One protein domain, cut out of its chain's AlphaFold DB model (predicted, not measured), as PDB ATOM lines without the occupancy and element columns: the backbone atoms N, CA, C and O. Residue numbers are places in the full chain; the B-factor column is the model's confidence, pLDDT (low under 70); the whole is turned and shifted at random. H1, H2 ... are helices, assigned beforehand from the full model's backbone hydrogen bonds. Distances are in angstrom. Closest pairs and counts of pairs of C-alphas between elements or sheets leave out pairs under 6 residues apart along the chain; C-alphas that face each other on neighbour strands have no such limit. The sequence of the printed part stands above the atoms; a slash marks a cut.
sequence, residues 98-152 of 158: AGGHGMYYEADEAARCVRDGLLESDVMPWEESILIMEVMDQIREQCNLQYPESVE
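Overview. This is residues 98 to 152 of the 158 residues of an uncharacterized protein of Aureobasidium pullulans (UniProt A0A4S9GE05). An open chain of two long helices, H1 and H2, set one after the other without packing, with the single short turn H3 off to one side of H2, reached from the end of H2 by residues 143 to 148. The link from H1 folds round before H2 sets off away from it, and the printed part then turns again to reach H3; no helix touches another. The printed part has 55 residues, with three named helices in the order H1, H2, H3 and no named strand, and its class is all helix. It is extended, with a radius of gyration of the C-alphas of 16.0 A and spans of 41 by 29 by 21 A.

Arrangement. After residues 98 to 102 comes H1, residues 103 to 116. A short link of 9 residues, 117 to 125, joins it to H2, residues 126 to 142, and H1 and H2 are apart. A short link of 6 residues, 143 to 148, joins H2 to H3, residues 149 to 152, and these two are apart. H1 and H3 are apart too. In H1 and H2 every O i to N i+4 pair is within hydrogen-bond range; H3 is too short for such a pair, and its one O i to N i+3 pair is within range.

Along the chain. H1 runs from Met 103, with its C-alpha at (-38.139, -67.873, 3.255), to Asp 116, 20.1 A from first to last C-alpha. H2, the longest helix with 17 residues, spans 24.3 A from Trp 126, C-alpha at (-36.947, -81.849, 16.672), to Gln 142. H3 spans 5.0 A from Glu 149 to Glu 152, whose C-alpha is at (-42.300, -96.317, 4.251).

Size, cuts and confidence. The C-alphas of Arg 115 and Asn 144, the two farthest apart, are 42.8 A apart. Residues 98 to 105, 125 to 136, 138 to 144 and 147 to 152 stand free. The printed part has no cut and no long link. Its mean pLDDT is 93.8, and no printed residue is under 70.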
ATOM      1  N   ALA A  98     -38.306 -57.700  -0.471       77.19
ATOM      2  CA  ALA A  98     -37.419 -58.262  -1.491       77.19
ATOM      3  C   ALA A  98     -37.958 -59.471  -2.288       77.19
ATOM      4  O   ALA A  98     -37.175 -60.168  -2.925       77.19
ATOM      5  N   GLY A  99     -39.272 -59.726  -2.280       78.50
ATOM      6  CA  GLY A  99     -39.868 -60.843  -3.026       78.50
ATOM      7  C   GLY A  99     -39.418 -62.225  -2.539       78.50
ATOM      8  O   GLY A  99     -39.565 -63.198  -3.262       78.50
ATOM      9  N   GLY A 100     -38.866 -62.326  -1.326       78.06
ATOM     10  CA  GLY A 100     -38.342 -63.582  -0.780       78.06
ATOM     11  C   GLY A 100     -39.404 -64.517  -0.198       78.06
ATOM     12  O   GLY A 100     -39.049 -65.498   0.443       78.06
ATOM     13  N   HIS A 101     -40.692 -64.192  -0.353       84.12
ATOM     14  CA  HIS A 101     -41.827 -65.024   0.065       84.12
ATOM     15  C   HIS A 101     -41.803 -65.519   1.530       84.12
ATOM     16  O   HIS A 101     -42.452 -66.500   1.862       84.12
ATOM     17  N   GLY A 102     -41.061 -64.842   2.414       86.81
ATOM     18  CA  GLY A 102     -40.905 -65.224   3.825       86.81
ATOM     19  C   GLY A 102     -39.796 -66.238   4.115       86.81
ATOM     20  O   GLY A 102     -39.445 -66.409   5.278       86.81
ATOM     21  N   MET A 103     -39.171 -66.831   3.094       91.12
ATOM     22  CA  MET A 103     -38.139 -67.873   3.255       91.12
ATOM     23  C   MET A 103     -36.843 -67.369   3.910       91.12
ATOM     24  O   MET A 103     -36.039 -68.138   4.425       91.12
ATOM     25  N   TYR A 104     -36.606 -66.059   3.910       91.75
ATOM     26  CA  TYR A 104     -35.419 -65.486   4.545       91.75
ATOM     27  C   TYR A 104     -35.468 -65.584   6.080       91.75
ATOM     28  O   TYR A 104     -34.415 -65.662   6.698       91.75
ATOM     29  N   TYR A 105     -36.653 -65.656   6.705       91.81
ATOM     30  CA  TYR A 105     -36.755 -65.813   8.162       91.81
ATOM     31  C   TYR A 105     -36.290 -67.198   8.630       91.81
ATOM     32  O   TYR A 105     -35.534 -67.302   9.593       91.81
ATOM     33  N   GLU A 106     -36.713 -68.257   7.937       94.00
ATOM     34  CA  GLU A 106     -36.266 -69.625   8.232       94.00
ATOM     35  C   GLU A 106     -34.784 -69.823   7.882       94.00
ATOM     36  O   GLU A 106     -34.056 -70.479   8.627       94.00
ATOM     37  N   ALA A 107     -34.301 -69.191   6.804       94.38
ATOM     38  CA  ALA A 107     -32.886 -69.205   6.451       94.38
ATOM     39  C   ALA A 107     -32.018 -68.504   7.511       94.38
ATOM     40  O   ALA A 107     -30.956 -69.019   7.866       94.38
ATOM     41  N   ASP A 108     -32.473 -67.365   8.043       95.25
ATOM     42  CA  ASP A 108     -31.782 -66.637   9.109       95.25
ATOM     43  C   ASP A 108     -31.742 -67.444  10.414       95.25
ATOM     44  O   ASP A 108     -30.703 -67.473  11.076       95.25
ATOM     45  N   GLU A 109     -32.822 -68.149  10.771       96.94
ATOM     46  CA  GLU A 109     -32.835 -69.036  11.943       96.94
ATOM     47  C   GLU A 109     -31.877 -70.219  11.766       96.94
ATOM     48  O   GLU A 109     -31.071 -70.499  12.653       96.94
ATOM     49  N   ALA A 110     -31.875 -70.868  10.598       96.75
ATOM     50  CA  ALA A 110     -30.924 -71.937  10.304       96.75
ATOM     51  C   ALA A 110     -29.469 -71.436  10.365       96.75
ATOM     52  O   ALA A 110     -28.608 -72.069  10.983       96.75
ATOM     53  N   ALA A 111     -29.189 -70.267   9.780       97.69
ATOM     54  CA  ALA A 111     -27.872 -69.642   9.830       97.69
ATOM     55  C   ALA A 111     -27.461 -69.282  11.267       97.69
ATOM     56  O   ALA A 111     -26.298 -69.467  11.636       97.69
ATOM     57  N   ARG A 112     -28.405 -68.804  12.090       97.75
ATOM     58  CA  ARG A 112     -28.199 -68.530  13.516       97.75
ATOM     59  C   ARG A 112     -27.821 -69.803  14.269       97.75
ATOM     60  O   ARG A 112     -26.806 -69.790  14.961       97.75
ATOM     61  N   CYS A 113     -28.572 -70.892  14.097       98.12
ATOM     62  CA  CYS A 113     -28.283 -72.171  14.749       98.12
ATOM     63  C   CYS A 113     -26.892 -72.694  14.380       98.12
ATOM     64  O   CYS A 113     -26.108 -73.022  15.268       98.12
ATOM     65  N   VAL A 114     -26.538 -72.679  13.090       97.94
ATOM     66  CA  VAL A 114     -25.208 -73.103  12.620       97.94
ATOM     67  C   VAL A 114     -24.101 -72.226  13.206       97.94
ATOM     68  O   VAL A 114     -23.093 -72.747  13.683       97.94
ATOM     69  N   ARG A 115     -24.278 -70.898  13.194       98.31
ATOM     70  CA  ARG A 115     -23.314 -69.941  13.759       98.31
ATOM     71  C   ARG A 115     -23.091 -70.179  15.253       98.31
ATOM     72  O   ARG A 115     -21.952 -70.103  15.709       98.31
ATOM     73  N   ASP A 116     -24.163 -70.447  15.992       98.25
ATOM     74  CA  ASP A 116     -24.141 -70.609  17.447       98.25
ATOM     75  C   ASP A 116     -23.802 -72.054  17.877       98.25
ATOM     76  O   ASP A 116     -23.676 -72.330  19.069       98.25
ATOM     77  N   GLY A 117     -23.609 -72.975  16.922       98.00
ATOM     78  CA  GLY A 117     -23.288 -74.382  17.184       98.00
ATOM     79  C   GLY A 117     -24.455 -75.193  17.755       98.00
ATOM     80  O   GLY A 117     -24.226 -76.214  18.404       98.00
ATOM     81  N   LEU A 118     -25.691 -74.739  17.541       98.12
ATOM     82  CA  LEU A 118     -26.908 -75.435  17.949       98.12
ATOM     83  C   LEU A 118     -27.245 -76.545  16.946       98.12
ATOM     84  O   LEU A 118     -27.070 -76.377  15.739       98.12
ATOM     85  N   LEU A 119     -27.740 -77.677  17.450       97.06
ATOM     86  CA  LEU A 119     -28.159 -78.810  16.614       97.06
ATOM     87  C   LEU A 119     -29.606 -78.680  16.119       97.06
ATOM     88  O   LEU A 119     -29.965 -79.285  15.112       97.06
ATOM     89  N   GLU A 120     -30.416 -77.875  16.799       96.88
ATOM     90  CA  GLU A 120     -31.822 -77.636  16.486       96.88
ATOM     91  C   GLU A 120     -32.213 -76.181  16.788       96.88
ATOM     92  O   GLU A 120     -31.452 -75.447  17.423       96.88
ATOM     93  N   SER A 121     -33.374 -75.750  16.290       97.44
ATOM     94  CA  SER A 121     -33.937 -74.427  16.581       97.44
ATOM     95  C   SER A 121     -34.731 -74.459  17.882       97.44
ATOM     96  O   SER A 121     -35.557 -75.343  18.077       97.44
ATOM     97  N   ASP A 122     -34.571 -73.436  18.722       95.00
ATOM     98  CA  ASP A 122     -35.410 -73.270  19.919       95.00
ATOM     99  C   ASP A 122     -36.879 -72.955  19.565       95.00
ATOM    100  O   ASP A 122     -37.773 -73.137  20.389       95.00
ATOM    101  N   VAL A 123     -37.131 -72.453  18.349       94.50
ATOM    102  CA  VAL A 123     -38.476 -72.133  17.840       94.50
ATOM    103  C   VAL A 123     -39.124 -73.354  17.188       94.50
ATOM    104  O   VAL A 123     -40.327 -73.548  17.338       94.50
ATOM    105  N   MET A 124     -38.332 -74.176  16.493       95.44
ATOM    106  CA  MET A 124     -38.758 -75.445  15.890       95.44
ATOM    107  C   MET A 124     -37.834 -76.596  16.326       95.44
ATOM    108  O   MET A 124     -36.965 -77.010  15.549       95.44
ATOM    109  N   PRO A 125     -38.003 -77.118  17.557       97.06
ATOM    110  CA  PRO A 125     -37.256 -78.280  18.024       97.06
ATOM    111  C   PRO A 125     -37.581 -79.542  17.213       97.06
ATOM    112  O   PRO A 125     -38.628 -79.653  16.562       97.06
ATOM    113  N   TRP A 126     -36.713 -80.546  17.294       97.19
ATOM    114  CA  TRP A 126     -36.947 -81.849  16.672       97.19
ATOM    115  C   TRP A 126     -38.189 -82.538  17.230       97.19
ATOM    116  O   TRP A 126     -38.918 -83.163  16.466       97.19
ATOM    117  N   GLU A 127     -38.459 -82.393  18.529       97.12
ATOM    118  CA  GLU A 127     -39.654 -82.959  19.167       97.12
ATOM    119  C   GLU A 127     -40.943 -82.427  18.525       97.12
ATOM    120  O   GLU A 127     -41.828 -83.214  18.194       97.12
ATOM    121  N   GLU A 128     -41.015 -81.121  18.251       95.12
ATOM    122  CA  GLU A 128     -42.163 -80.515  17.564       95.12
ATOM    123  C   GLU A 128     -42.292 -81.053  16.132       95.12
ATOM    124  O   GLU A 128     -43.384 -81.386  15.672       95.12
ATOM    125  N   SER A 129     -41.166 -81.212  15.430       95.75
ATOM    126  CA  SER A 129     -41.157 -81.766  14.070       95.75
ATOM    127  C   SER A 129     -41.649 -83.217  14.042       95.75
ATOM    128  O   SER A 129     -42.440 -83.588  13.173       95.75
ATOM    129  N   ILE A 130     -41.214 -84.036  15.004       96.75
ATOM    130  CA  ILE A 130     -41.648 -85.427  15.161       96.75
ATOM    131  C   ILE A 130     -43.143 -85.478  15.473       96.75
ATOM    132  O   ILE A 130     -43.864 -86.202  14.793       96.75
ATOM    133  N   LEU A 131     -43.625 -84.670  16.420       95.62
ATOM    134  CA  LEU A 131     -45.042 -84.610  16.776       95.62
ATOM    135  C   LEU A 131     -45.920 -84.281  15.561       95.62
ATOM    136  O   LEU A 131     -46.956 -84.911  15.347       95.62
ATOM    137  N   ILE A 132     -45.507 -83.313  14.738       95.56
ATOM    138  CA  ILE A 132     -46.224 -82.959  13.507       95.56
ATOM    139  C   ILE A 132     -46.283 -84.158  12.550       95.56
ATOM    140  O   ILE A 132     -47.355 -84.454  12.019       95.56
ATOM    141  N   MET A 133     -45.165 -84.865  12.349       95.50
ATOM    142  CA  MET A 133     -45.123 -86.059  11.494       95.50
ATOM    143  C   MET A 133     -46.001 -87.189  12.041       95.50
ATOM    144  O   MET A 133     -46.780 -87.765  11.288       95.50
ATOM    145  N   GLU A 134     -45.975 -87.450  13.349       95.81
ATOM    146  CA  GLU A 134     -46.841 -88.445  13.991       95.81
ATOM    147  C   GLU A 134     -48.330 -88.116  13.807       95.81
ATOM    148  O   GLU A 134     -49.149 -89.006  13.559       95.81
ATOM    149  N   VAL A 135     -48.705 -86.835  13.893       95.94
ATOM    150  CA  VAL A 135     -50.077 -86.386  13.622       95.94
ATOM    151  C   VAL A 135     -50.448 -86.617  12.156       95.94
ATOM    152  O   VAL A 135     -51.547 -87.106  11.878       95.94
ATOM    153  N   MET A 136     -49.557 -86.294  11.214       95.38
ATOM    154  CA  MET A 136     -49.782 -86.560   9.789       95.38
ATOM    155  C   MET A 136     -49.948 -88.060   9.522       95.38
ATOM    156  O   MET A 136     -50.890 -88.452   8.831       95.38
ATOM    157  N   ASP A 137     -49.117 -88.905  10.127       95.31
ATOM    158  CA  ASP A 137     -49.184 -90.361   9.997       95.31
ATOM    159  C   ASP A 137     -50.501 -90.924  10.531       95.31
ATOM    160  O   ASP A 137     -51.155 -91.716   9.850       95.31
ATOM    161  N   GLN A 138     -50.974 -90.438  11.680       96.25
ATOM    162  CA  GLN A 138     -52.287 -90.813  12.213       96.25
ATOM    163  C   GLN A 138     -53.441 -90.395  11.291       96.25
ATOM    164  O   GLN A 138     -54.435 -91.115  11.175       96.25
ATOM    165  N   ILE A 139     -53.348 -89.232  10.635       97.06
ATOM    166  CA  ILE A 139     -54.351 -88.801   9.650       97.06
ATOM    167  C   ILE A 139     -54.358 -89.761   8.455       97.06
ATOM    168  O   ILE A 139     -55.436 -90.207   8.047       97.06
ATOM    169  N   ARG A 140     -53.179 -90.110   7.923       95.62
ATOM    170  CA  ARG A 140     -53.028 -91.069   6.815       95.62
ATOM    171  C   ARG A 140     -53.589 -92.442   7.183       95.62
ATOM    172  O   ARG A 140     -54.384 -92.992   6.418       95.62
ATOM    173  N   GLU A 141     -53.257 -92.948   8.370       95.25
ATOM    174  CA  GLU A 141     -53.727 -94.236   8.892       95.25
ATOM    175  C   GLU A 141     -55.257 -94.269   9.017       95.25
ATOM    176  O   GLU A 141     -55.904 -95.156   8.458       95.25
ATOM    177  N   GLN A 142     -55.866 -93.252   9.644       96.75
ATOM    178  CA  GLN A 142     -57.329 -93.131   9.773       96.75
ATOM    179  C   GLN A 142     -58.053 -93.120   8.416       96.75
ATOM    180  O   GLN A 142     -59.234 -93.462   8.337       96.75
ATOM    181  N   CYS A 143     -57.356 -92.720   7.351       96.44
ATOM    182  CA  CYS A 143     -57.877 -92.588   5.994       96.44
ATOM    183  C   CYS A 143     -57.389 -93.691   5.033       96.44
ATOM    184  O   CYS A 143     -57.641 -93.617   3.824       96.44
ATOM    185  N   ASN A 144     -56.728 -94.734   5.551       95.31
ATOM    186  CA  ASN A 144     -56.160 -95.840   4.778       95.31
ATOM    187  C   ASN A 144     -55.274 -95.365   3.608       95.31
ATOM    188  O   ASN A 144     -55.355 -95.908   2.500       95.31
ATOM    189  N   LEU A 145     -54.498 -94.296   3.794       95.06
ATOM    190  CA  LEU A 145     -53.511 -93.826   2.821       95.06
ATOM    191  C   LEU A 145     -52.134 -94.367   3.211       95.06
ATOM    192  O   LEU A 145     -51.602 -94.010   4.255       95.06
ATOM    193  N   GLN A 146     -51.556 -95.208   2.358       92.38
ATOM    194  CA  GLN A 146     -50.240 -95.806   2.572       92.38
ATOM    195  C   GLN A 146     -49.338 -95.465   1.390       92.38
ATOM    196  O   GLN A 146     -49.775 -95.568   0.237       92.38
ATOM    197  N   TYR A 147     -48.102 -95.049   1.662       90.81
ATOM    198  CA  TYR A 147     -47.121 -94.852   0.603       90.81
ATOM    199  C   TYR A 147     -46.526 -96.198   0.153       90.81
ATOM    200  O   TYR A 147     -46.665 -97.210   0.844       90.81
ATOM    201  N   PRO A 148     -45.884 -96.255  -1.028       90.75
ATOM    202  CA  PRO A 148     -45.147 -97.444  -1.445       90.75
ATOM    203  C   PRO A 148     -44.090 -97.851  -0.410       90.75
ATOM    204  O   PRO A 148     -43.517 -96.996   0.262       90.75
ATOM    205  N   GLU A 149     -43.771 -99.146  -0.337       88.69
ATOM    206  CA  GLU A 149     -42.783 -99.701   0.608       88.69
ATOM    207  C   GLU A 149     -41.425 -98.988   0.536       88.69
ATOM    208  O   GLU A 149     -40.793 -98.751   1.559       88.69
ATOM    209  N   SER A 150     -41.015 -98.554  -0.659       88.62
ATOM    210  CA  SER A 150     -39.780 -97.790  -0.866       88.62
ATOM    211  C   SER A 150     -39.732 -96.453  -0.115       88.62
ATOM    212  O   SER A 150     -38.651 -95.908   0.065       88.62
ATOM    213  N   VAL A 151     -40.888 -95.897   0.264       86.56
ATOM    214  CA  VAL A 151     -41.015 -94.637   1.017       86.56
ATOM    215  C   VAL A 151     -41.245 -94.902   2.506       86.56
ATOM    216  O   VAL A 151     -40.716 -94.173   3.333       86.56
ATOM    217  N   GLU A 152     -42.005 -95.946   2.853       87.12
ATOM    218  CA  GLU A 152     -42.300 -96.317   4.251       87.12
ATOM    219  C   GLU A 152     -41.138 -97.082   4.929       87.12
ATOM    220  O   GLU A 152     -41.147 -97.305   6.140       87.12
TER     221      GLU A 152